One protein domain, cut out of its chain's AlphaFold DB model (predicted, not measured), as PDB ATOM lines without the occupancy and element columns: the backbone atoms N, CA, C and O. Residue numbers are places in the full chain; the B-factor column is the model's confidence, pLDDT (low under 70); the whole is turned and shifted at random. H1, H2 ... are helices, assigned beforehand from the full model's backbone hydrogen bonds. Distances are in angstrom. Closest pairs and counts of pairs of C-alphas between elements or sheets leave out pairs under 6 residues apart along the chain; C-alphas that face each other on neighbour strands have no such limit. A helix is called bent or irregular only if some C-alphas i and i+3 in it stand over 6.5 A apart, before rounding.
ATOM      1  N   SER A   7     187.206 146.624 142.076       75.62
ATOM      2  CA  SER A   7     186.373 146.556 143.280       75.62
ATOM      3  C   SER A   7     184.974 147.110 143.021       75.62
ATOM      4  O   SER A   7     183.987 146.562 143.509       75.62
ATOM      5  N   ALA A   8     184.858 148.150 142.193       80.69
ATOM      6  CA  ALA A   8     183.567 148.689 141.779       80.69
ATOM      7  C   ALA A   8     182.763 147.676 140.937       80.69
ATOM      8  O   ALA A   8     181.562 147.516 141.163       80.69
ATOM      9  N   VAL A   9     183.415 146.953 140.016       82.19
ATOM     10  CA  VAL A   9     182.783 145.876 139.222       82.19
ATOM     11  C   VAL A   9     182.353 144.713 140.118       82.19
ATOM     12  O   VAL A   9     181.225 144.233 140.007       82.19
ATOM     13  N   GLN A  10     183.215 144.294 141.047       82.06
ATOM     14  CA  GLN A  10     182.897 143.244 142.013       82.06
ATOM     15  C   GLN A  10     181.695 143.623 142.887       82.06
ATOM     16  O   GLN A  10     180.771 142.826 143.033       82.06
ATOM     17  N   ASN A  11     181.654 144.851 143.409       86.56
ATOM     18  CA  ASN A  11     180.529 145.335 144.210       86.56
ATOM     19  C   ASN A  11     179.233 145.424 143.395       86.56
ATOM     20  O   ASN A  11     178.168 145.087 143.909       86.56
ATOM     21  N   ALA A  12     179.311 145.831 142.124       88.38
ATOM     22  CA  ALA A  12     178.153 145.845 141.234       88.38
ATOM     23  C   ALA A  12     177.608 144.428 140.987       88.38
ATOM     24  O   ALA A  12     176.399 144.213 141.079       88.38
ATOM     25  N   PHE A  13     178.487 143.452 140.733       88.81
ATOM     26  CA  PHE A  13     178.092 142.051 140.570       88.81
ATOM     27  C   PHE A  13     177.472 141.477 141.851       88.81
ATOM     28  O   PHE A  13     176.383 140.907 141.798       88.81
ATOM     29  N   LEU A  14     178.121 141.673 143.004       89.56
ATOM     30  CA  LEU A  14     177.616 141.201 144.297       89.56
ATOM     31  C   LEU A  14     176.270 141.845 144.656       89.56
ATOM     32  O   LEU A  14     175.358 141.155 145.107       89.56
ATOM     33  N   GLY A  15     176.116 143.146 144.399       92.81
ATOM     34  CA  GLY A  15     174.852 143.856 144.592       92.81
ATOM     35  C   GLY A  15     173.734 143.337 143.687       92.81
ATOM     36  O   GLY A  15     172.596 143.211 144.138       92.81
ATOM     37  N   PHE A  16     174.054 142.985 142.438       92.94
ATOM     38  CA  PHE A  16     173.095 142.395 141.504       92.94
ATOM     39  C   PHE A  16     172.617 141.016 141.975       92.94
ATOM     40  O   PHE A  16     171.414 140.810 142.111       92.94
ATOM     41  N   ILE A  17     173.532 140.085 142.277       92.88
ATOM     42  CA  ILE A  17     173.149 138.714 142.666       92.88
ATOM     43  C   ILE A  17     172.438 138.657 144.025       92.88
ATOM     44  O   ILE A  17     171.666 137.733 144.275       92.88
ATOM     45  N   ALA A  18     172.677 139.643 144.894       94.81
ATOM     46  CA  ALA A  18     172.007 139.761 146.182       94.81
ATOM     47  C   ALA A  18     170.602 140.380 146.083       94.81
ATOM     48  O   ALA A  18     169.877 140.360 147.074       94.81
ATOM     49  N   ASN A  19     170.206 140.933 144.926       96.88
ATOM     50  CA  ASN A  19     168.897 141.549 144.716       96.88
ATOM     51  C   ASN A  19     167.922 140.557 144.047       96.88
ATOM     52  O   ASN A  19     167.968 140.385 142.823       96.88
ATOM     53  N   PRO A  20     166.981 139.944 144.796       96.12
ATOM     54  CA  PRO A  20     166.119 138.899 144.251       96.12
ATOM     55  C   PRO A  20     165.237 139.395 143.107       96.12
ATOM     56  O   PRO A  20     165.001 138.668 142.148       96.12
ATOM     57  N   THR A  21     164.767 140.642 143.169       96.88
ATOM     58  CA  THR A  21     163.895 141.212 142.137       96.88
ATOM     59  C   THR A  21     164.632 141.360 140.812       96.88
ATOM     60  O   THR A  21     164.106 140.959 139.776       96.88
ATOM     61  N   GLN A  22     165.859 141.889 140.829       95.50
ATOM     62  CA  GLN A  22     166.663 142.038 139.612       95.50
ATOM     63  C   GLN A  22     167.036 140.679 139.013       95.50
ATOM     64  O   GLN A  22     166.895 140.485 137.804       95.50
ATOM     65  N   VAL A  23     167.446 139.728 139.858       96.44
ATOM     66  CA  VAL A  23     167.797 138.368 139.428       96.44
ATOM     67  C   VAL A  23     166.594 137.657 138.815       96.44
ATOM     68  O   VAL A  23     166.713 137.097 137.726       96.44
ATOM     69  N   LEU A  24     165.424 137.709 139.459       97.50
ATOM     70  CA  LEU A  24     164.212 137.073 138.941       97.50
ATOM     71  C   LEU A  24     163.752 137.712 137.629       97.50
ATOM     72  O   LEU A  24     163.397 136.988 136.702       97.50
ATOM     73  N   LEU A  25     163.799 139.041 137.507       97.44
ATOM     74  CA  LEU A  25     163.456 139.721 136.254       97.44
ATOM     75  C   LEU A  25     164.389 139.307 135.111       97.44
ATOM     76  O   LEU A  25     163.911 138.966 134.028       97.44
ATOM     77  N   ALA A  26     165.703 139.280 135.355       96.25
ATOM     78  CA  ALA A  26     166.677 138.819 134.369       96.25
ATOM     79  C   ALA A  26     166.457 137.342 134.001       96.25
ATOM     80  O   ALA A  26     166.491 136.989 132.821       96.25
ATOM     81  N   PHE A  27     166.167 136.493 134.990       97.00
ATOM     82  CA  PHE A  27     165.859 135.080 134.786       97.00
ATOM     83  C   PHE A  27     164.611 134.884 133.921       97.00
ATOM     84  O   PHE A  27     164.667 134.151 132.936       97.00
ATOM     85  N   PHE A  28     163.498 135.552 134.233       97.75
ATOM     86  CA  PHE A  28     162.268 135.430 133.448       97.75
ATOM     87  C   PHE A  28     162.432 135.983 132.031       97.75
ATOM     88  O   PHE A  28     161.951 135.364 131.081       97.75
ATOM     89  N   ALA A  29     163.154 137.094 131.866       97.62
ATOM     90  CA  ALA A  29     163.484 137.622 130.545       97.62
ATOM     91  C   ALA A  29     164.322 136.620 129.730       97.62
ATOM     92  O   ALA A  29     164.020 136.363 128.563       97.62
ATOM     93  N   PHE A  30     165.332 136.003 130.349       97.00
ATOM     94  CA  PHE A  30     166.146 134.969 129.713       97.00
ATOM     95  C   PHE A  30     165.335 133.720 129.358       97.00
ATOM     96  O   PHE A  30     165.383 133.255 128.218       97.00
ATOM     97  N   MET A  31     164.528 133.218 130.291       97.75
ATOM     98  CA  MET A  31     163.654 132.070 130.059       97.75
ATOM     99  C   MET A  31     162.664 132.324 128.925       97.75
ATOM    100  O   MET A  31     162.453 131.439 128.098       97.75
ATOM    101  N   LEU A  32     162.106 133.533 128.829       97.12
ATOM    102  CA  LEU A  32     161.236 133.903 127.716       97.12
ATOM    103  C   LEU A  32     161.977 133.800 126.374       97.12
ATOM    104  O   LEU A  32     161.433 133.244 125.422       97.12
ATOM    105  N   MET A  33     163.228 134.268 126.299       95.19
ATOM    106  CA  MET A  33     164.057 134.119 125.094       95.19
ATOM    107  C   MET A  33     164.302 132.652 124.736       95.19
ATOM    108  O   MET A  33     164.132 132.275 123.575       95.19
ATOM    109  N   VAL A  34     164.634 131.814 125.720       95.12
ATOM    110  CA  VAL A  34     164.824 130.370 125.513       95.12
ATOM    111  C   VAL A  34     163.542 129.725 124.983       95.12
ATOM    112  O   VAL A  34     163.581 129.039 123.960       95.12
ATOM    113  N   VAL A  35     162.394 129.996 125.612       95.75
ATOM    114  CA  VAL A  35     161.091 129.466 125.182       95.75
ATOM    115  C   VAL A  35     160.762 129.911 123.758       95.75
ATOM    116  O   VAL A  35     160.338 129.084 122.959       95.75
ATOM    117  N   MET A  36     161.010 131.173 123.395       94.00
ATOM    118  CA  MET A  36     160.774 131.664 122.031       94.00
ATOM    119  C   MET A  36     161.615 130.935 120.973       94.00
ATOM    120  O   MET A  36     161.134 130.714 119.858       94.00
ATOM    121  N   VAL A  37     162.856 130.561 121.296       94.06
ATOM    122  CA  VAL A  37     163.719 129.784 120.391       94.06
ATOM    123  C   VAL A  37     163.234 128.339 120.299       94.06
ATOM    124  O   VAL A  37     163.061 127.829 119.194       94.06
ATOM    125  N   VAL A  38     162.962 127.695 121.436       93.56
ATOM    126  CA  VAL A  38     162.520 126.291 121.488       93.56
ATOM    127  C   VAL A  38     161.142 126.109 120.848       93.56
ATOM    128  O   VAL A  38     160.926 125.131 120.137       93.56
ATOM    129  N   TYR A  39     160.231 127.072 121.017       93.38
ATOM    130  CA  TYR A  39     158.891 127.051 120.420       93.38
ATOM    131  C   TYR A  39     158.927 126.994 118.884       93.38
ATOM    132  O   TYR A  39     158.065 126.376 118.265       93.38
ATOM    133  N   LYS A  40     159.957 127.575 118.253       90.44
ATOM    134  CA  LYS A  40     160.178 127.499 116.797       90.44
ATOM    135  C   LYS A  40     160.770 126.156 116.337       90.44
ATOM    136  O   LYS A  40     161.005 125.966 115.142       90.44
ATOM    137  N   GLY A  41     161.012 125.226 117.260       88.06
ATOM    138  CA  GLY A  41     161.553 123.898 116.993       88.06
ATOM    139  C   GLY A  41     163.039 123.892 116.624       88.06
ATOM    140  O   GLY A  41     163.729 124.915 116.640       88.06
ATOM    141  N   VAL A  42     163.541 122.702 116.276       84.94
ATOM    142  CA  VAL A  42     164.976 122.461 116.047       84.94
ATOM    143  C   VAL A  42     165.502 123.238 114.838       84.94
ATOM    144  O   VAL A  42     166.453 123.994 114.983       84.94
ATOM    145  N   GLY A  43     164.873 123.116 113.666       80.44
ATOM    146  CA  GLY A  43     165.384 123.742 112.437       80.44
ATOM    147  C   GLY A  43     165.212 125.268 112.391       80.44
ATOM    148  O   GLY A  43     166.162 126.011 112.150       80.44
ATOM    149  N   GLN A  44     163.999 125.778 112.634       85.56
ATOM    150  CA  GLN A  44     163.724 127.218 112.492       85.56
ATOM    151  C   GLN A  44     164.110 128.046 113.726       85.56
ATOM    152  O   GLN A  44     164.314 129.257 113.605       85.56
ATOM    153  N   GLY A  45     164.200 127.409 114.896       89.69
ATOM    154  CA  GLY A  45     164.611 128.027 116.150       89.69
ATOM    155  C   GLY A  45     166.085 127.786 116.445       89.69
ATOM    156  O   GLY A  45     166.917 128.665 116.219       89.69
ATOM    157  N   ILE A  46     166.388 126.591 116.955       90.31
ATOM    158  CA  ILE A  46     167.698 126.245 117.529       90.31
ATOM    159  C   ILE A  46     168.809 126.348 116.478       90.31
ATOM    160  O   ILE A  46     169.784 127.066 116.683       90.31
ATOM    161  N   GLU A  47     168.663 125.687 115.330       88.75
ATOM    162  CA  GLU A  47     169.695 125.649 114.290       88.75
ATOM    163  C   GLU A  47     169.969 127.045 113.718       88.75
ATOM    164  O   GLU A  47     171.126 127.442 113.560       88.75
ATOM    165  N   ARG A  48     168.917 127.831 113.456       90.31
ATOM    166  CA  ARG A  48     169.055 129.203 112.951       90.31
ATOM    167  C   ARG A  48     169.743 130.122 113.960       90.31
ATOM    168  O   ARG A  48     170.599 130.910 113.560       90.31
ATOM    169  N   ALA A  49     169.382 130.024 115.240       92.25
ATOM    170  CA  ALA A  49     170.034 130.786 116.298       92.25
ATOM    171  C   ALA A  49     171.517 130.402 116.406       92.25
ATOM    172  O   ALA A  49     172.380 131.277 116.346       92.25
ATOM    173  N   SER A  50     171.826 129.105 116.453       91.12
ATOM    174  CA  SER A  50     173.200 128.602 116.555       91.12
ATOM    175  C   SER A  50     174.070 129.001 115.362       91.12
ATOM    176  O   SER A  50     175.217 129.393 115.562       91.12
ATOM    177  N   LYS A  51     173.535 128.991 114.132       92.12
ATOM    178  CA  LYS A  51     174.266 129.423 112.922       92.12
ATOM    179  C   LYS A  51     174.736 130.880 112.966       92.12
ATOM    180  O   LYS A  51     175.694 131.213 112.279       92.12
ATOM    181  N   ILE A  52     174.077 131.736 113.746       92.00
ATOM    182  CA  ILE A  52     174.438 133.154 113.893       92.00
ATOM    183  C   ILE A  52     175.262 133.364 115.166       92.00
ATOM    184  O   ILE A  52     176.322 133.991 115.132       92.00
ATOM    185  N   LEU A  53     174.784 132.827 116.290       93.62
ATOM    186  CA  LEU A  53     175.367 133.067 117.605       93.62
ATOM    187  C   LEU A  53     176.717 132.366 117.781       93.62
ATOM    188  O   LEU A  53     177.621 132.978 118.341       93.62
ATOM    189  N   MET A  54     176.894 131.136 117.284       93.50
ATOM    190  CA  MET A  54     178.153 130.397 117.467       93.50
ATOM    191  C   MET A  54     179.335 131.045 116.733       93.50
ATOM    192  O   MET A  54     180.365 131.260 117.374       93.50
ATOM    193  N   PRO A  55     179.229 131.432 115.442       93.19
ATOM    194  CA  PRO A  55     180.311 132.162 114.785       93.19
ATOM    195  C   PRO A  55     180.589 133.516 115.442       93.19
ATOM    196  O   PRO A  55     181.750 133.876 115.625       93.19
ATOM    197  N   GLY A  56     179.542 134.247 115.844       95.69
ATOM    198  CA  GLY A  56     179.689 135.522 116.550       95.69
ATOM    199  C   GLY A  56     180.430 135.368 117.880       95.69
ATOM    200  O   GLY A  56     181.375 136.106 118.148       95.69
ATOM    201  N   LEU A  57     180.058 134.361 118.674       93.69
ATOM    202  CA  LEU A  57     180.733 134.022 119.925       93.69
ATOM    203  C   LEU A  57     182.205 133.685 119.685       93.69
ATOM    204  O   LEU A  57     183.071 134.209 120.382       93.69
ATOM    205  N   PHE A  58     182.500 132.855 118.683       94.19
ATOM    206  CA  PHE A  58     183.872 132.474 118.364       94.19
ATOM    207  C   PHE A  58     184.727 133.687 117.970       94.19
ATOM    208  O   PHE A  58     185.844 133.837 118.462       94.19
ATOM    209  N   LEU A  59     184.188 134.601 117.157       95.94
ATOM    210  CA  LEU A  59     184.872 135.849 116.799       95.94
ATOM    211  C   LEU A  59     185.147 136.728 118.024       95.94
ATOM    212  O   LEU A  59     186.265 137.216 118.183       95.94
ATOM    213  N   ILE A  60     184.161 136.900 118.908       94.88
ATOM    214  CA  ILE A  60     184.330 137.671 120.148       94.88
ATOM    215  C   ILE A  60     185.427 137.049 121.019       94.88
ATOM    216  O   ILE A  60     186.296 137.767 121.509       94.88
ATOM    217  N   ILE A  61     185.432 135.722 121.165       95.31
ATOM    218  CA  ILE A  61     186.465 134.999 121.915       95.31
ATOM    219  C   ILE A  61     187.851 135.277 121.334       95.31
ATOM    220  O   ILE A  61     188.758 135.610 122.091       95.31
ATOM    221  N   LEU A  62     188.031 135.204 120.013       96.19
ATOM    222  CA  LEU A  62     189.332 135.473 119.392       96.19
ATOM    223  C   LEU A  62     189.826 136.898 119.672       96.19
ATOM    224  O   LEU A  62     190.988 137.081 120.035       96.19
ATOM    225  N   ILE A  63     188.946 137.896 119.557       95.94
ATOM    226  CA  ILE A  63     189.291 139.291 119.865       95.94
ATOM    227  C   ILE A  63     189.700 139.418 121.340       95.94
ATOM    228  O   ILE A  63     190.708 140.055 121.658       95.94
ATOM    229  N   LEU A  64     188.954 138.783 122.246       95.25
ATOM    230  CA  LEU A  64     189.242 138.837 123.677       95.25
ATOM    231  C   LEU A  64     190.529 138.116 124.055       95.25
ATOM    232  O   LEU A  64     191.249 138.619 124.912       95.25
ATOM    233  N   VAL A  65     190.856 136.996 123.410       96.38
ATOM    234  CA  VAL A  65     192.138 136.306 123.608       96.38
ATOM    235  C   VAL A  65     193.285 137.236 123.234       96.38
ATOM    236  O   VAL A  65     194.188 137.450 124.041       96.38
ATOM    237  N   VAL A  66     193.235 137.853 122.049       95.94
ATOM    238  CA  VAL A  66     194.273 138.804 121.619       95.94
ATOM    239  C   VAL A  66     194.398 139.951 122.623       95.94
ATOM    240  O   VAL A  66     195.509 140.329 123.007       95.94
ATOM    241  N   ARG A  67     193.272 140.481 123.117       94.44
ATOM    242  CA  ARG A  67     193.321 141.550 124.112       94.44
ATOM    243  C   ARG A  67     193.905 141.085 125.444       94.44
ATOM    244  O   ARG A  67     194.785 141.761 125.968       94.44
ATOM    245  N   ALA A  68     193.463 139.949 125.970       94.88
ATOM    246  CA  ALA A  68     193.911 139.414 127.251       94.88
ATOM    247  C   ALA A  68     195.417 139.109 127.252       94.88
ATOM    248  O   ALA A  68     196.114 139.413 128.218       94.88
ATOM    249  N   LEU A  69     195.944 138.579 126.144       95.31
ATOM    250  CA  LEU A  69     197.367 138.258 126.000       95.31
ATOM    251  C   LEU A  69     198.267 139.499 125.864       95.31
ATOM    252  O   LEU A  69     199.457 139.419 126.158       95.31
ATOM    253  N   THR A  70     197.716 140.643 125.449       94.69
ATOM    254  CA  THR A  70     198.453 141.918 125.335       94.69
ATOM    255  C   THR A  70     198.408 142.761 126.612       94.69
ATOM    256  O   THR A  70     198.980 143.853 126.653       94.69
ATOM    257  N   LEU A  71     197.727 142.292 127.662       93.56
ATOM    258  CA  LEU A  71     197.663 142.996 128.936       93.56
ATOM    259  C   LEU A  71     198.984 142.888 129.730       93.56
ATOM    260  O   LEU A  71     199.685 141.873 129.660       93.56
ATOM    261  N   PRO A  72     199.326 143.902 130.548       91.94
ATOM    262  CA  PRO A  72     200.495 143.840 131.420       91.94
ATOM    263  C   PRO A  72     200.364 142.676 132.407       91.94
ATOM    264  O   PRO A  72     199.336 142.538 133.060       91.94
ATOM    265  N   GLY A  73     201.392 141.838 132.544       88.81
ATOM    266  CA  GLY A  73     201.354 140.691 133.464       88.81
ATOM    267  C   GLY A  73     200.645 139.441 132.926       88.81
ATOM    268  O   GLY A  73     200.635 138.425 133.623       88.81
ATOM    269  N   ALA A  74     200.152 139.462 131.680       92.62
ATOM    270  CA  ALA A  74     199.532 138.309 131.018       92.62
ATOM    271  C   ALA A  74     200.404 137.043 131.069       92.62
ATOM    272  O   ALA A  74     199.893 135.950 131.299       92.62
ATOM    273  N   SER A  75     201.729 137.181 130.947       93.88
ATOM    274  CA  SER A  75     202.681 136.061 131.005       93.88
ATOM    275  C   SER A  75     202.586 135.240 132.295       93.88
ATOM    276  O   SER A  75     202.721 134.017 132.247       93.88
ATOM    277  N   LYS A  76     202.297 135.875 133.439       93.88
ATOM    278  CA  LYS A  76     202.078 135.171 134.712       93.88
ATOM    279  C   LYS A  76     200.777 134.374 134.690       93.88
ATOM    280  O   LYS A  76     200.772 133.235 135.143       93.88
ATOM    281  N   GLY A  77     199.710 134.938 134.123       93.50
ATOM    282  CA  GLY A  77     198.435 134.239 133.962       93.50
ATOM    283  C   GLY A  77     198.518 133.069 132.981       93.50
ATOM    284  O   GLY A  77     197.975 132.004 133.257       93.50
ATOM    285  N   ILE A  78     199.277 133.211 131.891       96.19
ATOM    286  CA  ILE A  78     199.565 132.103 130.964       96.19
ATOM    287  C   ILE A  78     200.342 131.000 131.685       96.19
ATOM    288  O   ILE A  78     199.991 129.829 131.569       96.19
ATOM    289  N   ALA A  79     201.376 131.358 132.453       95.62
ATOM    290  CA  ALA A  79     202.143 130.387 133.225       95.62
ATOM    291  C   ALA A  79     201.274 129.689 134.280       95.62
ATOM    292  O   ALA A  79     201.381 128.480 134.438       95.62
ATOM    293  N   PHE A  80     200.390 130.414 134.964       92.88
ATOM    294  CA  PHE A  80     199.434 129.818 135.895       92.88
ATOM    295  C   PHE A  80     198.489 128.830 135.201       92.88
ATOM    296  O   PHE A  80     198.205 127.772 135.751       92.88
ATOM    297  N   TYR A  81     198.027 129.160 133.994       95.06
ATOM    298  CA  TYR A  81     197.070 128.338 133.264       95.06
ATOM    299  C   TYR A  81     197.695 127.089 132.628       95.06
ATOM    300  O   TYR A  81     197.114 126.008 132.687       95.06
ATOM    301  N   LEU A  82     198.865 127.236 132.004       95.81
ATOM    302  CA  LEU A  82     199.437 126.211 131.126       95.81
ATOM    303  C   LEU A  82     200.618 125.454 131.726       95.81
ATOM    304  O   LEU A  82     201.014 124.438 131.161       95.81
ATOM    305  N   LYS A  83     201.220 125.926 132.826       95.44
ATOM    306  CA  LYS A  83     202.341 125.213 133.448       95.44
ATOM    307  C   LYS A  83     201.790 124.027 134.247       95.44
ATOM    308  O   LYS A  83     201.159 124.251 135.281       95.44
ATOM    309  N   PRO A  84     202.037 122.777 133.820       93.06
ATOM    310  CA  PRO A  84     201.514 121.623 134.528       93.06
ATOM    311  C   PRO A  84     202.211 121.471 135.881       93.06
ATOM    312  O   PRO A  84     203.432 121.601 135.993       93.06
ATOM    313  N   ASP A  85     201.422 121.147 136.899       94.25
ATOM    314  CA  ASP A  85     201.902 120.757 138.217       94.25
ATOM    315  C   ASP A  85     201.365 119.361 138.535       94.25
ATOM    316  O   ASP A  85     200.225 119.190 138.971       94.25
ATOM    317  N   PHE A  86     202.192 118.345 138.282       93.81
ATOM    318  CA  PHE A  86     201.814 116.945 138.475       93.81
ATOM    319  C   PHE A  86     201.572 116.591 139.943       93.81
ATOM    320  O   PHE A  86     200.879 115.615 140.214       93.81
ATOM    321  N   SER A  87     202.056 117.400 140.894       95.00
ATOM    322  CA  SER A  87     201.733 117.202 142.311       95.00
ATOM    323  C   SER A  87     200.244 117.429 142.609       95.00
ATOM    324  O   SER A  87     199.716 116.878 143.572       95.00
ATOM    325  N   LYS A  88     199.544 118.185 141.751       92.62
ATOM    326  CA  LYS A  88     198.100 118.452 141.849       92.62
ATOM    327  C   LYS A  88     197.240 117.421 141.122       92.62
ATOM    328  O   LYS A  88     196.014 117.520 141.159       92.62
ATOM    329  N   VAL A  89     197.845 116.437 140.458       95.19
ATOM    330  CA  VAL A  89     197.112 115.351 139.801       95.19
ATOM    331  C   VAL A  89     196.818 114.284 140.846       95.19
ATOM    332  O   VAL A  89     197.626 113.401 141.121       95.19
ATOM    333  N   THR A  90     195.647 114.405 141.461       96.12
ATOM    334  CA  THR A  90     195.161 113.495 142.502       96.12
ATOM    335  C   THR A  90     193.924 112.735 142.025       96.12
ATOM    336  O   THR A  90     193.337 113.071 140.997       96.12
ATOM    337  N   GLY A  91     193.480 111.737 142.796       96.12
ATOM    338  CA  GLY A  91     192.213 111.049 142.527       96.12
ATOM    339  C   GLY A  91     191.007 112.000 142.490       96.12
ATOM    340  O   GLY A  91     190.164 111.860 141.610       96.12
ATOM    341  N   SER A  92     190.966 113.012 143.370       95.56
ATOM    342  CA  SER A  92     189.924 114.054 143.341       95.56
ATOM    343  C   SER A  92     189.978 114.844 142.037       95.56
ATOM    344  O   SER A  92     188.968 114.973 141.362       95.56
ATOM    345  N   THR A  93     191.174 115.275 141.626       94.94
ATOM    346  CA  THR A  93     191.378 116.037 140.385       94.94
ATOM    347  C   THR A  93     190.875 115.275 139.157       94.94
ATOM    348  O   THR A  93     190.309 115.876 138.247       94.94
ATOM    349  N   ILE A  94     191.057 113.949 139.124       95.75
ATOM    350  CA  ILE A  94     190.545 113.095 138.040       95.75
ATOM    351  C   ILE A  94     189.012 113.067 138.052       95.75
ATOM    352  O   ILE A  94     188.396 113.195 136.996       95.75
ATOM    353  N   ILE A  95     188.394 112.924 139.226       96.62
ATOM    354  CA  ILE A  95     186.931 112.918 139.369       96.62
ATOM    355  C   ILE A  95     186.342 114.277 138.966       96.62
ATOM    356  O   ILE A  95     185.385 114.314 138.195       96.62
ATOM    357  N   ASP A  96     186.945 115.378 139.413       95.06
ATOM    358  CA  ASP A  96     186.519 116.740 139.076       95.06
ATOM    359  C   ASP A  96     186.631 116.999 137.566       95.06
ATOM    360  O   ASP A  96     185.702 117.518 136.944       95.06
ATOM    361  N   ALA A  97     187.733 116.567 136.943       95.00
ATOM    362  CA  ALA A  97     187.930 116.672 135.498       95.00
ATOM    363  C   ALA A  97     186.914 115.833 134.703       95.00
ATOM    364  O   ALA A  97     186.402 116.298 133.684       95.00
ATOM    365  N   LEU A  98     186.587 114.620 135.166       95.25
ATOM    366  CA  LEU A  98     185.548 113.787 134.551       95.25
ATOM    367  C   LEU A  98     184.162 114.428 134.685       95.25
ATOM    368  O   LEU A  98     183.422 114.476 133.702       95.25
ATOM    369  N   GLY A  99     183.825 114.962 135.862       94.25
ATOM    370  CA  GLY A  99     182.575 115.692 136.083       94.25
ATOM    371  C   GLY A  99     182.447 116.900 135.155       94.25
ATOM    372  O   GLY A  99     181.422 117.070 134.493       94.25
ATOM    373  N   GLN A 100     183.520 117.684 135.029       94.62
ATOM    374  CA  GLN A 100     183.577 118.818 134.110       94.62
ATOM    375  C   GLN A 100     183.434 118.384 132.646       94.62
ATOM    376  O   GLN A 100     182.702 119.027 131.896       94.62
ATOM    377  N   ALA A 101     184.081 117.290 132.231       94.19
ATOM    378  CA  ALA A 101     183.964 116.774 130.868       94.19
ATOM    379  C   ALA A 101     182.526 116.332 130.540       94.19
ATOM    380  O   ALA A 101     182.018 116.637 129.460       94.19
ATOM    381  N   PHE A 102     181.845 115.662 131.476       93.19
ATOM    382  CA  PHE A 102     180.443 115.266 131.308       93.19
ATOM    383  C   PHE A 102     179.518 116.478 131.223       93.19
ATOM    384  O   PHE A 102     178.638 116.508 130.361       93.19
ATOM    385  N   TYR A 103     179.733 117.477 132.082       92.19
ATOM    386  CA  TYR A 103     178.948 118.707 132.074       92.19
ATOM    387  C   TYR A 103     179.147 119.505 130.776       92.19
ATOM    388  O   TYR A 103     178.164 119.842 130.119       92.19
ATOM    389  N   SER A 104     180.401 119.737 130.367       94.44
ATOM    390  CA  SER A 104     180.749 120.508 129.159       94.44
ATOM    391  C   SER A 104     180.144 119.885 127.899       94.44
ATOM    392  O   SER A 104     179.462 120.552 127.124       94.44
ATOM    393  N   LEU A 105     180.273 118.563 127.752       93.00
ATOM    394  CA  LEU A 105     179.746 117.826 126.600       93.00
ATOM    395  C   LEU A 105     178.249 117.491 126.710       93.00
ATOM    396  O   LEU A 105     177.715 116.798 125.842       93.00
ATOM    397  N   SER A 106     177.554 117.960 127.754       92.44
ATOM    398  CA  SER A 106     176.123 117.695 127.977       92.44
ATOM    399  C   SER A 106     175.771 116.196 128.035       92.44
ATOM    400  O   SER A 106     174.700 115.763 127.585       92.44
ATOM    401  N   LEU A 107     176.676 115.374 128.576       91.00
ATOM    402  CA  LEU A 107     176.508 113.925 128.681       91.00
ATOM    403  C   LEU A 107     175.609 113.554 129.867       91.00
ATOM    404  O   LEU A 107     175.663 114.157 130.933       91.00
ATOM    405  N   GLY A 108     174.765 112.535 129.681       87.00
ATOM    406  CA  GLY A 108     173.863 112.026 130.725       87.00
ATOM    407  C   GLY A 108     172.557 112.811 130.912       87.00
ATOM    408  O   GLY A 108     171.672 112.337 131.614       87.00
ATOM    409  N   MET A 109     172.384 113.955 130.240       89.62
ATOM    410  CA  MET A 109     171.183 114.807 130.342       89.62
ATOM    411  C   MET A 109     170.108 114.526 129.273       89.62
ATOM    412  O   MET A 109     169.103 115.225 129.201       89.62
ATOM    413  N   GLY A 110     170.327 113.554 128.382       90.12
ATOM    414  CA  GLY A 110     169.411 113.232 127.278       90.12
ATOM    415  C   GLY A 110     169.461 114.194 126.080       90.12
ATOM    416  O   GLY A 110     168.953 113.847 125.019       90.12
ATOM    417  N   ILE A 111     170.143 115.340 126.194       89.88
ATOM    418  CA  ILE A 111     170.243 116.369 125.140       89.88
ATOM    419  C   ILE A 111     170.774 115.783 123.823       89.88
ATOM    420  O   ILE A 111     170.156 115.950 122.771       89.88
ATOM    421  N   LEU A 112     171.885 115.039 123.872       89.75
ATOM    422  CA  LEU A 112     172.474 114.437 122.671       89.75
ATOM    423  C   LEU A 112     171.621 113.302 122.086       89.75
ATOM    424  O   LEU A 112     171.644 113.096 120.877       89.75
ATOM    425  N   ILE A 113     170.838 112.599 122.911       91.12
ATOM    426  CA  ILE A 113     169.875 111.591 122.436       91.12
ATOM    427  C   ILE A 113     168.748 112.290 121.674       91.12
ATOM    428  O   ILE A 113     168.387 111.868 120.576       91.12
ATOM    429  N   THR A 114     168.234 113.395 122.223       89.81
ATOM    430  CA  THR A 114     167.219 114.219 121.568       89.81
ATOM    431  C   THR A 114     167.729 114.802 120.257       89.81
ATOM    432  O   THR A 114     167.015 114.723 119.273       89.81
ATOM    433  N   PHE A 115     168.946 115.348 120.186       86.94
ATOM    434  CA  PHE A 115     169.488 115.834 118.908       86.94
ATOM    435  C   PHE A 115     169.801 114.705 117.929       86.94
ATOM    436  O   PHE A 115     169.524 114.843 116.738       86.94
ATOM    437  N   GLY A 116     170.292 113.569 118.424       88.31
ATOM    438  CA  GLY A 116     170.543 112.378 117.620       88.31
ATOM    439  C   GLY A 116     169.295 111.843 116.915       88.31
ATOM    440  O   GLY A 116     169.406 111.354 115.795       88.31
ATOM    441  N   SER A 117     168.101 111.989 117.506       89.56
ATOM    442  CA  SER A 117     166.852 111.532 116.878       89.56
ATOM    443  C   SER A 117     166.434 112.344 115.642       89.56
ATOM    444  O   SER A 117     165.603 111.868 114.868       89.56
ATOM    445  N   TYR A 118     167.028 113.524 115.420       86.44
ATOM    446  CA  TYR A 118     166.804 114.363 114.233       86.44
ATOM    447  C   TYR A 118     167.878 114.190 113.145       86.44
ATOM    448  O   TYR A 118     167.770 114.801 112.081       86.44
ATOM    449  N   ILE A 119     168.918 113.385 113.386       86.31
ATOM    450  CA  ILE A 119     170.021 113.183 112.438       86.31
ATOM    451  C   ILE A 119     169.593 112.231 111.308       86.31
ATOM    452  O   ILE A 119     168.918 111.225 111.527       86.31
ATOM    453  N   GLY A 120     169.996 112.543 110.073       86.75
ATOM    454  CA  GLY A 120     169.738 111.694 108.908       86.75
ATOM    455  C   GLY A 120     170.476 110.351 108.979       86.75
ATOM    456  O   GLY A 120     171.593 110.263 109.476       86.75
ATOM    457  N   LYS A 121     169.886 109.288 108.414       87.69
ATOM    458  CA  LYS A 121     170.442 107.916 108.477       87.69
ATOM    459  C   LYS A 121     171.835 107.745 107.849       87.69
ATOM    460  O   LYS A 121     172.505 106.766 108.147       87.69
ATOM    461  N   ASN A 122     172.248 108.673 106.985       88.69
ATOM    462  CA  ASN A 122     173.517 108.622 106.252       88.69
ATOM    463  C   ASN A 122     174.604 109.526 106.859       88.69
ATOM    464  O   ASN A 122     175.673 109.676 106.270       88.69
ATOM    465  N   GLU A 123     174.339 110.157 108.003       90.50
ATOM    466  CA  GLU A 123     175.292 111.063 108.640       90.50
ATOM    467  C   GLU A 123     176.407 110.308 109.369       90.50
ATOM    468  O   GLU A 123     176.193 109.283 110.022       90.50
ATOM    469  N   ASN A 124     177.625 110.845 109.298       92.00
ATOM    470  CA  ASN A 124     178.783 110.254 109.963       92.00
ATOM    471  C   ASN A 124     178.845 110.704 111.428       92.00
ATOM    472  O   ASN A 124     179.497 111.693 111.769       92.00
ATOM    473  N   ILE A 125     178.170 109.950 112.299       91.94
ATOM    474  CA  ILE A 125     178.111 110.233 113.739       91.94
ATOM    475  C   ILE A 125     179.514 110.301 114.378       91.94
ATOM    476  O   ILE A 125     179.778 111.295 115.055       91.94
ATOM    477  N   PRO A 126     180.447 109.347 114.155       92.25
ATOM    478  CA  PRO A 126     181.794 109.436 114.730       92.25
ATOM    479  C   PRO A 126     182.537 110.730 114.374       92.25
ATOM    480  O   PRO A 126     183.160 111.348 115.239       92.25
ATOM    481  N   LYS A 127     182.436 111.181 113.117       93.56
ATOM    482  CA  LYS A 127     183.043 112.441 112.668       93.56
ATOM    483  C   LYS A 127     182.418 113.650 113.369       93.56
ATOM    484  O   LYS A 127     183.147 114.552 113.789       93.56
ATOM    485  N   SER A 128     181.095 113.666 113.511       91.62
ATOM    486  CA  SER A 128     180.383 114.733 114.219       91.62
ATOM    487  C   SER A 128     180.783 114.792 115.692       91.62
ATOM    488  O   SER A 128     181.102 115.871 116.183       91.62
ATOM    489  N   VAL A 129     180.866 113.642 116.367       91.69
ATOM    490  CA  VAL A 129     181.323 113.553 117.765       91.69
ATOM    491  C   VAL A 129     182.736 114.114 117.913       91.69
ATOM    492  O   VAL A 129     182.953 114.989 118.743       91.69
ATOM    493  N   ALA A 130     183.682 113.685 117.070       94.38
ATOM    494  CA  ALA A 130     185.054 114.187 117.129       94.38
ATOM    495  C   ALA A 130     185.124 115.712 116.931       94.38
ATOM    496  O   ALA A 130     185.863 116.400 117.636       94.38
ATOM    497  N   THR A 131     184.323 116.245 116.005       93.62
ATOM    498  CA  THR A 131     184.265 117.686 115.722       93.62
ATOM    499  C   THR A 131     183.702 118.466 116.909       93.62
ATOM    500  O   THR A 131     184.290 119.468 117.309       93.62
ATOM    501  N   VAL A 132     182.593 118.003 117.494       92.75
ATOM    502  CA  VAL A 132     181.962 118.644 118.657       92.75
ATOM    503  C   VAL A 132     182.913 118.648 119.849       92.75
ATOM    504  O   VAL A 132     183.148 119.710 120.418       92.75
ATOM    505  N   THR A 133     183.525 117.507 120.176       94.50
ATOM    506  CA  THR A 133     184.462 117.409 121.304       94.50
ATOM    507  C   THR A 133     185.680 118.314 121.118       94.50
ATOM    508  O   THR A 133     186.101 118.982 122.064       94.50
ATOM    509  N   LEU A 134     186.242 118.369 119.905       95.69
ATOM    510  CA  LEU A 134     187.391 119.225 119.608       95.69
ATOM    511  C   LEU A 134     187.034 120.709 119.753       95.69
ATOM    512  O   LEU A 134     187.789 121.455 120.370       95.69
ATOM    513  N   LEU A 135     185.904 121.138 119.184       94.56
ATOM    514  CA  LEU A 135     185.472 122.535 119.235       94.56
ATOM    515  C   LEU A 135     185.104 122.967 120.657       94.56
ATOM    516  O   LEU A 135     185.501 124.056 121.062       94.56
ATOM    517  N   ASP A 136     184.412 122.119 121.420       95.19
ATOM    518  CA  ASP A 136     184.098 122.368 122.833       95.19
ATOM    519  C   ASP A 136     185.380 122.565 123.655       95.19
ATOM    520  O   ASP A 136     185.578 123.602 124.294       95.19
ATOM    521  N   THR A 137     186.322 121.626 123.525       95.56
ATOM    522  CA  THR A 137     187.625 121.691 124.204       95.56
ATOM    523  C   THR A 137     188.423 122.925 123.780       95.56
ATOM    524  O   THR A 137     189.032 123.588 124.619       95.56
ATOM    525  N   LEU A 138     188.414 123.267 122.487       96.25
ATOM    526  CA  LEU A 138     189.096 124.450 121.965       96.25
ATOM    527  C   LEU A 138     188.514 125.733 122.561       96.25
ATOM    528  O   LEU A 138     189.269 126.600 122.997       96.25
ATOM    529  N   VAL A 139     187.189 125.865 122.600       95.56
ATOM    530  CA  VAL A 139     186.525 127.039 123.179       95.56
ATOM    531  C   VAL A 139     186.815 127.140 124.676       95.56
ATOM    532  O   VAL A 139     187.165 128.226 125.142       95.56
ATOM    533  N   ALA A 140     186.762 126.030 125.418       95.38
ATOM    534  CA  ALA A 140     187.133 125.996 126.833       95.38
ATOM    535  C   ALA A 140     188.601 126.409 127.056       95.38
ATOM    536  O   ALA A 140     188.906 127.179 127.969       95.38
ATOM    537  N   PHE A 141     189.504 125.958 126.181       96.69
ATOM    538  CA  PHE A 141     190.914 126.334 126.219       96.69
ATOM    539  C   PHE A 141     191.128 127.835 125.971       96.69
ATOM    540  O   PHE A 141     191.828 128.514 126.727       96.69
ATOM    541  N   LEU A 142     190.479 128.383 124.940       96.94
ATOM    542  CA  LEU A 142     190.529 129.813 124.626       96.94
ATOM    543  C   LEU A 142     189.918 130.661 125.750       96.94
ATOM    544  O   LEU A 142     190.466 131.708 126.085       96.94
ATOM    545  N   ALA A 143     188.832 130.203 126.377       94.56
ATOM    546  CA  ALA A 143     188.246 130.877 127.532       94.56
ATOM    547  C   ALA A 143     189.243 130.966 128.700       94.56
ATOM    548  O   ALA A 143     189.388 132.034 129.296       94.56
ATOM    549  N   GLY A 144     190.007 129.903 128.974       94.44
ATOM    550  CA  GLY A 144     191.100 129.946 129.952       94.44
ATOM    551  C   GLY A 144     192.171 130.993 129.613       94.44
ATOM    552  O   GLY A 144     192.614 131.732 130.496       94.44
ATOM    553  N   LEU A 145     192.516 131.138 128.328       96.06
ATOM    554  CA  LEU A 145     193.435 132.177 127.836       96.06
ATOM    555  C   LEU A 145     192.870 133.603 127.896       96.06
ATOM    556  O   LEU A 145     193.642 134.557 127.838       96.06
ATOM    557  N   ILE A 146     191.557 133.778 128.035       95.12
ATOM    558  CA  ILE A 146     190.958 135.085 128.328       95.12
ATOM    559  C   ILE A 146     191.023 135.348 129.833       95.12
ATOM    560  O   ILE A 146     191.476 136.410 130.265       95.12
ATOM    561  N   ILE A 147     190.573 134.381 130.637       93.81
ATOM    562  CA  ILE A 147     190.366 134.568 132.073       93.81
ATOM    563  C   ILE A 147     191.697 134.733 132.813       93.81
ATOM    564  O   ILE A 147     191.909 135.768 133.442       93.81
ATOM    565  N   PHE A 148     192.625 133.776 132.728       93.88
ATOM    566  CA  PHE A 148     193.810 133.790 133.595       93.88
ATOM    567  C   PHE A 148     194.788 134.943 133.313       93.88
ATOM    568  O   PHE A 148     195.218 135.585 134.272       93.88
ATOM    569  N   PRO A 149     195.125 135.294 132.057       94.19
ATOM    570  CA  PRO A 149     195.946 136.477 131.784       94.19
ATOM    571  C   PRO A 149     195.335 137.768 132.337       94.19
ATOM    572  O   PRO A 149     196.043 138.578 132.934       94.19
ATOM    573  N   THR A 150     194.017 137.921 132.214       92.56
ATOM    574  CA  THR A 150     193.293 139.084 132.733       92.56
ATOM    575  C   THR A 150     193.308 139.115 134.257       92.56
ATOM    576  O   THR A 150     193.662 140.132 134.845       92.56
ATOM    577  N   VAL A 151     192.991 137.995 134.908       91.31
ATOM    578  CA  VAL A 151     192.993 137.876 136.373       91.31
ATOM    579  C   VAL A 151     194.333 138.319 136.960       91.31
ATOM    580  O   VAL A 151     194.370 139.143 137.871       91.31
ATOM    581  N   PHE A 152     195.442 137.863 136.374       90.88
ATOM    582  CA  PHE A 152     196.786 138.239 136.818       90.88
ATOM    583  C   PHE A 152     197.176 139.677 136.459       90.88
ATOM    584  O   PHE A 152     197.968 140.283 137.180       90.88
ATOM    585  N   SER A 153     196.632 140.234 135.375       90.69
ATOM    586  CA  SER A 153     196.862 141.632 134.994       90.69
ATOM    587  C   SER A 153     196.206 142.620 135.960       90.69
ATOM    588  O   SER A 153     196.797 143.643 136.302       90.69
ATOM    589  N   PHE A 154     195.004 142.289 136.434       87.31
ATOM    590  CA  PHE A 154     194.204 143.145 137.313       87.31
ATOM    591  C   PHE A 154     194.299 142.783 138.800       87.31
ATOM    592  O   PHE A 154     193.649 143.430 139.616       87.31
ATOM    593  N   GLY A 155     195.087 141.765 139.161       85.94
ATOM    594  CA  GLY A 155     195.227 141.313 140.548       85.94
ATOM    595  C   GLY A 155     193.938 140.733 141.136       85.94
ATOM    596  O   GLY A 155     193.694 140.870 142.331       85.94
ATOM    597  N   ILE A 156     193.101 140.120 140.297       85.50
ATOM    598  CA  ILE A 156     191.876 139.434 140.719       85.50
ATOM    599  C   ILE A 156     192.261 138.091 141.357       85.50
ATOM    600  O   ILE A 156     193.228 137.451 140.946       85.50
ATOM    601  N   ASP A 157     191.495 137.643 142.350       84.06
ATOM    602  CA  ASP A 157     191.645 136.294 142.893       84.06
ATOM    603  C   ASP A 157     191.120 135.246 141.894       84.06
ATOM    604  O   ASP A 157     189.931 135.208 141.572       84.06
ATOM    605  N   ALA A 158     192.007 134.367 141.419       82.12
ATOM    606  CA  ALA A 158     191.662 133.264 140.521       82.12
ATOM    607  C   ALA A 158     190.693 132.246 141.161       82.12
ATOM    608  O   ALA A 158     190.059 131.474 140.442       82.12
ATOM    609  N   GLY A 159     190.570 132.245 142.493       81.62
ATOM    610  CA  GLY A 159     189.666 131.397 143.270       81.62
ATOM    611  C   GLY A 159     188.259 131.964 143.485       81.62
ATOM    612  O   GLY A 159     187.484 131.354 144.215       81.62
ATOM    613  N   ALA A 160     187.884 133.084 142.850       76.12
ATOM    614  CA  ALA A 160     186.601 133.772 143.078       76.12
ATOM    615  C   ALA A 160     185.332 133.002 142.625       76.12
ATOM    616  O   ALA A 160     184.219 133.537 142.662       76.12
ATOM    617  N   GLY A 161     185.475 131.745 142.194       82.25
ATOM    618  CA  GLY A 161     184.369 130.848 141.867       82.25
ATOM    619  C   GLY A 161     183.510 131.335 140.699       82.25
ATOM    620  O   GLY A 161     184.002 131.933 139.743       82.25
ATOM    621  N   ALA A 162     182.199 131.083 140.772       76.00
ATOM    622  CA  ALA A 162     181.253 131.362 139.685       76.00
ATOM    623  C   ALA A 162     181.182 132.849 139.270       76.00
ATOM    624  O   ALA A 162     180.783 133.159 138.148       76.00
ATOM    625  N   GLY A 163     181.588 133.771 140.149       81.88
ATOM    626  CA  GLY A 163     181.630 135.206 139.864       81.88
ATOM    627  C   GLY A 163     182.829 135.652 139.022       81.88
ATOM    628  O   GLY A 163     182.817 136.770 138.507       81.88
ATOM    629  N   LEU A 164     183.850 134.802 138.850       86.38
ATOM    630  CA  LEU A 164     185.126 135.188 138.242       86.38
ATOM    631  C   LEU A 164     184.947 135.790 136.844       86.38
ATOM    632  O   LEU A 164     185.498 136.850 136.549       86.38
ATOM    633  N   THR A 165     184.129 135.164 136.002       87.56
ATOM    634  CA  THR A 165     183.850 135.636 134.638       87.56
ATOM    635  C   THR A 165     183.161 137.004 134.629       87.56
ATOM    636  O   THR A 165     183.492 137.852 133.802       87.56
ATOM    637  N   PHE A 166     182.255 137.254 135.580       87.00
ATOM    638  CA  PHE A 166     181.492 138.502 135.683       87.00
ATOM    639  C   PHE A 166     182.307 139.679 136.229       87.00
ATOM    640  O   PHE A 166     181.892 140.823 136.076       87.00
ATOM    641  N   ILE A 167     183.471 139.412 136.820       84.31
ATOM    642  CA  ILE A 167     184.436 140.438 137.234       84.31
ATOM    643  C   ILE A 167     185.509 140.619 136.153       84.31
ATOM    644  O   ILE A 167     185.864 141.739 135.788       84.31
ATOM    645  N   THR A 168     185.993 139.508 135.599       87.50
ATOM    646  CA  THR A 168     187.139 139.480 134.685       87.50
ATOM    647  C   THR A 168     186.795 140.026 133.300       87.50
ATOM    648  O   THR A 168     187.546 140.837 132.764       87.50
ATOM    649  N   LEU A 169     185.658 139.638 132.708       88.50
ATOM    650  CA  LEU A 169     185.304 140.092 131.355       88.50
ATOM    651  C   LEU A 169     185.081 141.612 131.265       88.50
ATOM    652  O   LEU A 169     185.659 142.221 130.363       88.50
ATOM    653  N   PRO A 170     184.341 142.268 132.187       88.00
ATOM    654  CA  PRO A 170     184.245 143.729 132.188       88.00
ATOM    655  C   PRO A 170     185.600 144.432 132.297       88.00
ATOM    656  O   PRO A 170     185.786 145.478 131.679       88.00
ATOM    657  N   ALA A 171     186.552 143.850 133.033       83.94
ATOM    658  CA  ALA A 171     187.908 144.383 133.132       83.94
ATOM    659  C   ALA A 171     188.668 144.291 131.797       83.94
ATOM    660  O   ALA A 171     189.379 145.227 131.435       83.94
ATOM    661  N   VAL A 172     188.486 143.219 131.012       86.62
ATOM    662  CA  VAL A 172     189.026 143.167 129.638       86.62
ATOM    663  C   VAL A 172     188.384 144.241 128.770       86.62
ATOM    664  O   VAL A 172     189.096 144.996 128.109       86.62
ATOM    665  N   PHE A 173     187.051 144.333 128.789       87.75
ATOM    666  CA  PHE A 173     186.298 145.275 127.958       87.75
ATOM    667  C   PHE A 173     186.646 146.736 128.258       87.75
ATOM    668  O   PHE A 173     186.674 147.552 127.342       87.75
ATOM    669  N   SER A 174     186.972 147.078 129.509       84.00
ATOM    670  CA  SER A 174     187.373 148.442 129.883       84.00
ATOM    671  C   SER A 174     188.743 148.860 129.348       84.00
ATOM    672  O   SER A 174     189.093 150.042 129.396       84.00
ATOM    673  N   LYS A 175     189.523 147.900 128.845       82.31
ATOM    674  CA  LYS A 175     190.844 148.118 128.255       82.31
ATOM    675  C   LYS A 175     190.878 147.892 126.752       82.31
ATOM    676  O   LYS A 175     191.985 147.930 126.208       82.31
TER     677      LYS A 175
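This is residues 7 to 175 of the 176 residues of an uncharacterized protein of bioreactor metagenome (UniProt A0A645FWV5). Two long helices, H3 and H7, pack at a steep angle near their last residues, where H4 packs on H7 and H8 crosses it. H1 and H2 make an open arch: H2 meets H3 as a V, and H1 folds back onto H8, while H5 comes near H7 with Ser 104 and H6 touches no helix. The printed part has 169 residues with eight named helices, H1 to H8, and no named strand: all helix. It is only just loose, close to compact, with a radius of gyration of the C-alphas of 18.9 A and spans of 51 by 44 by 32 A.

H1, residues 7 to 17, and H2, residues 20 to 39, only just touch, only at the corner, with 3 pairs of C-alphas within 8 A, the closest those of Ile 17 and Val 23, 6.3 A. H2, with residues 36 to 39 alone, touches H3, residues 41 to 69, at a steep tilt of 53 degrees, opposite ways; the closest C-alphas are those of Val 37 and Gly 45, 4.7 A. Residues 58 to 69 of H3 alone touch H7, residues 125 to 154, at a steep tilt of 39 degrees, the same way, closest at C-alphas Val 65 and Ile 146, 5.0 A. H4, residues 74 to 82, touches H7, closest at C-alphas Gly 77 and Pro 149, 4.0 A. H5, residues 91 to 104, is close to H7 but not clearly touching; H6, residues 111 to 116, touches no helix. H8, residues 161 to 173, irregular with C-alphas 162 and 165 7.1 A apart, touches H1, closest at C-alphas Gln 10 and Ile 167, 5.8 A, and is about perpendicular to H7 at 73 degrees, touching it closest at C-alphas Val 151 and Thr 168, 6.3 A. Every O i to N i+4 pair is within hydrogen-bond range in H1, H2, H4, H5 and H6, against 21 of 25 in H3, 24 of 26 in H7 and 5 of 9 in H8.

H1 begins at C-alpha 7 (186.373, 146.556, 143.280). H2 measures 27.6 A, H3 39.6 A and H7 43.6 A from first to last C-alpha. H8 ends at C-alpha 173 (186.298, 145.275, 127.958).

The C-alphas farthest apart, those of Ser 7 and Asn 122, are 54.5 A apart. The printed part has no cut and no long link, and no printed residue is under 70 in pLDDT.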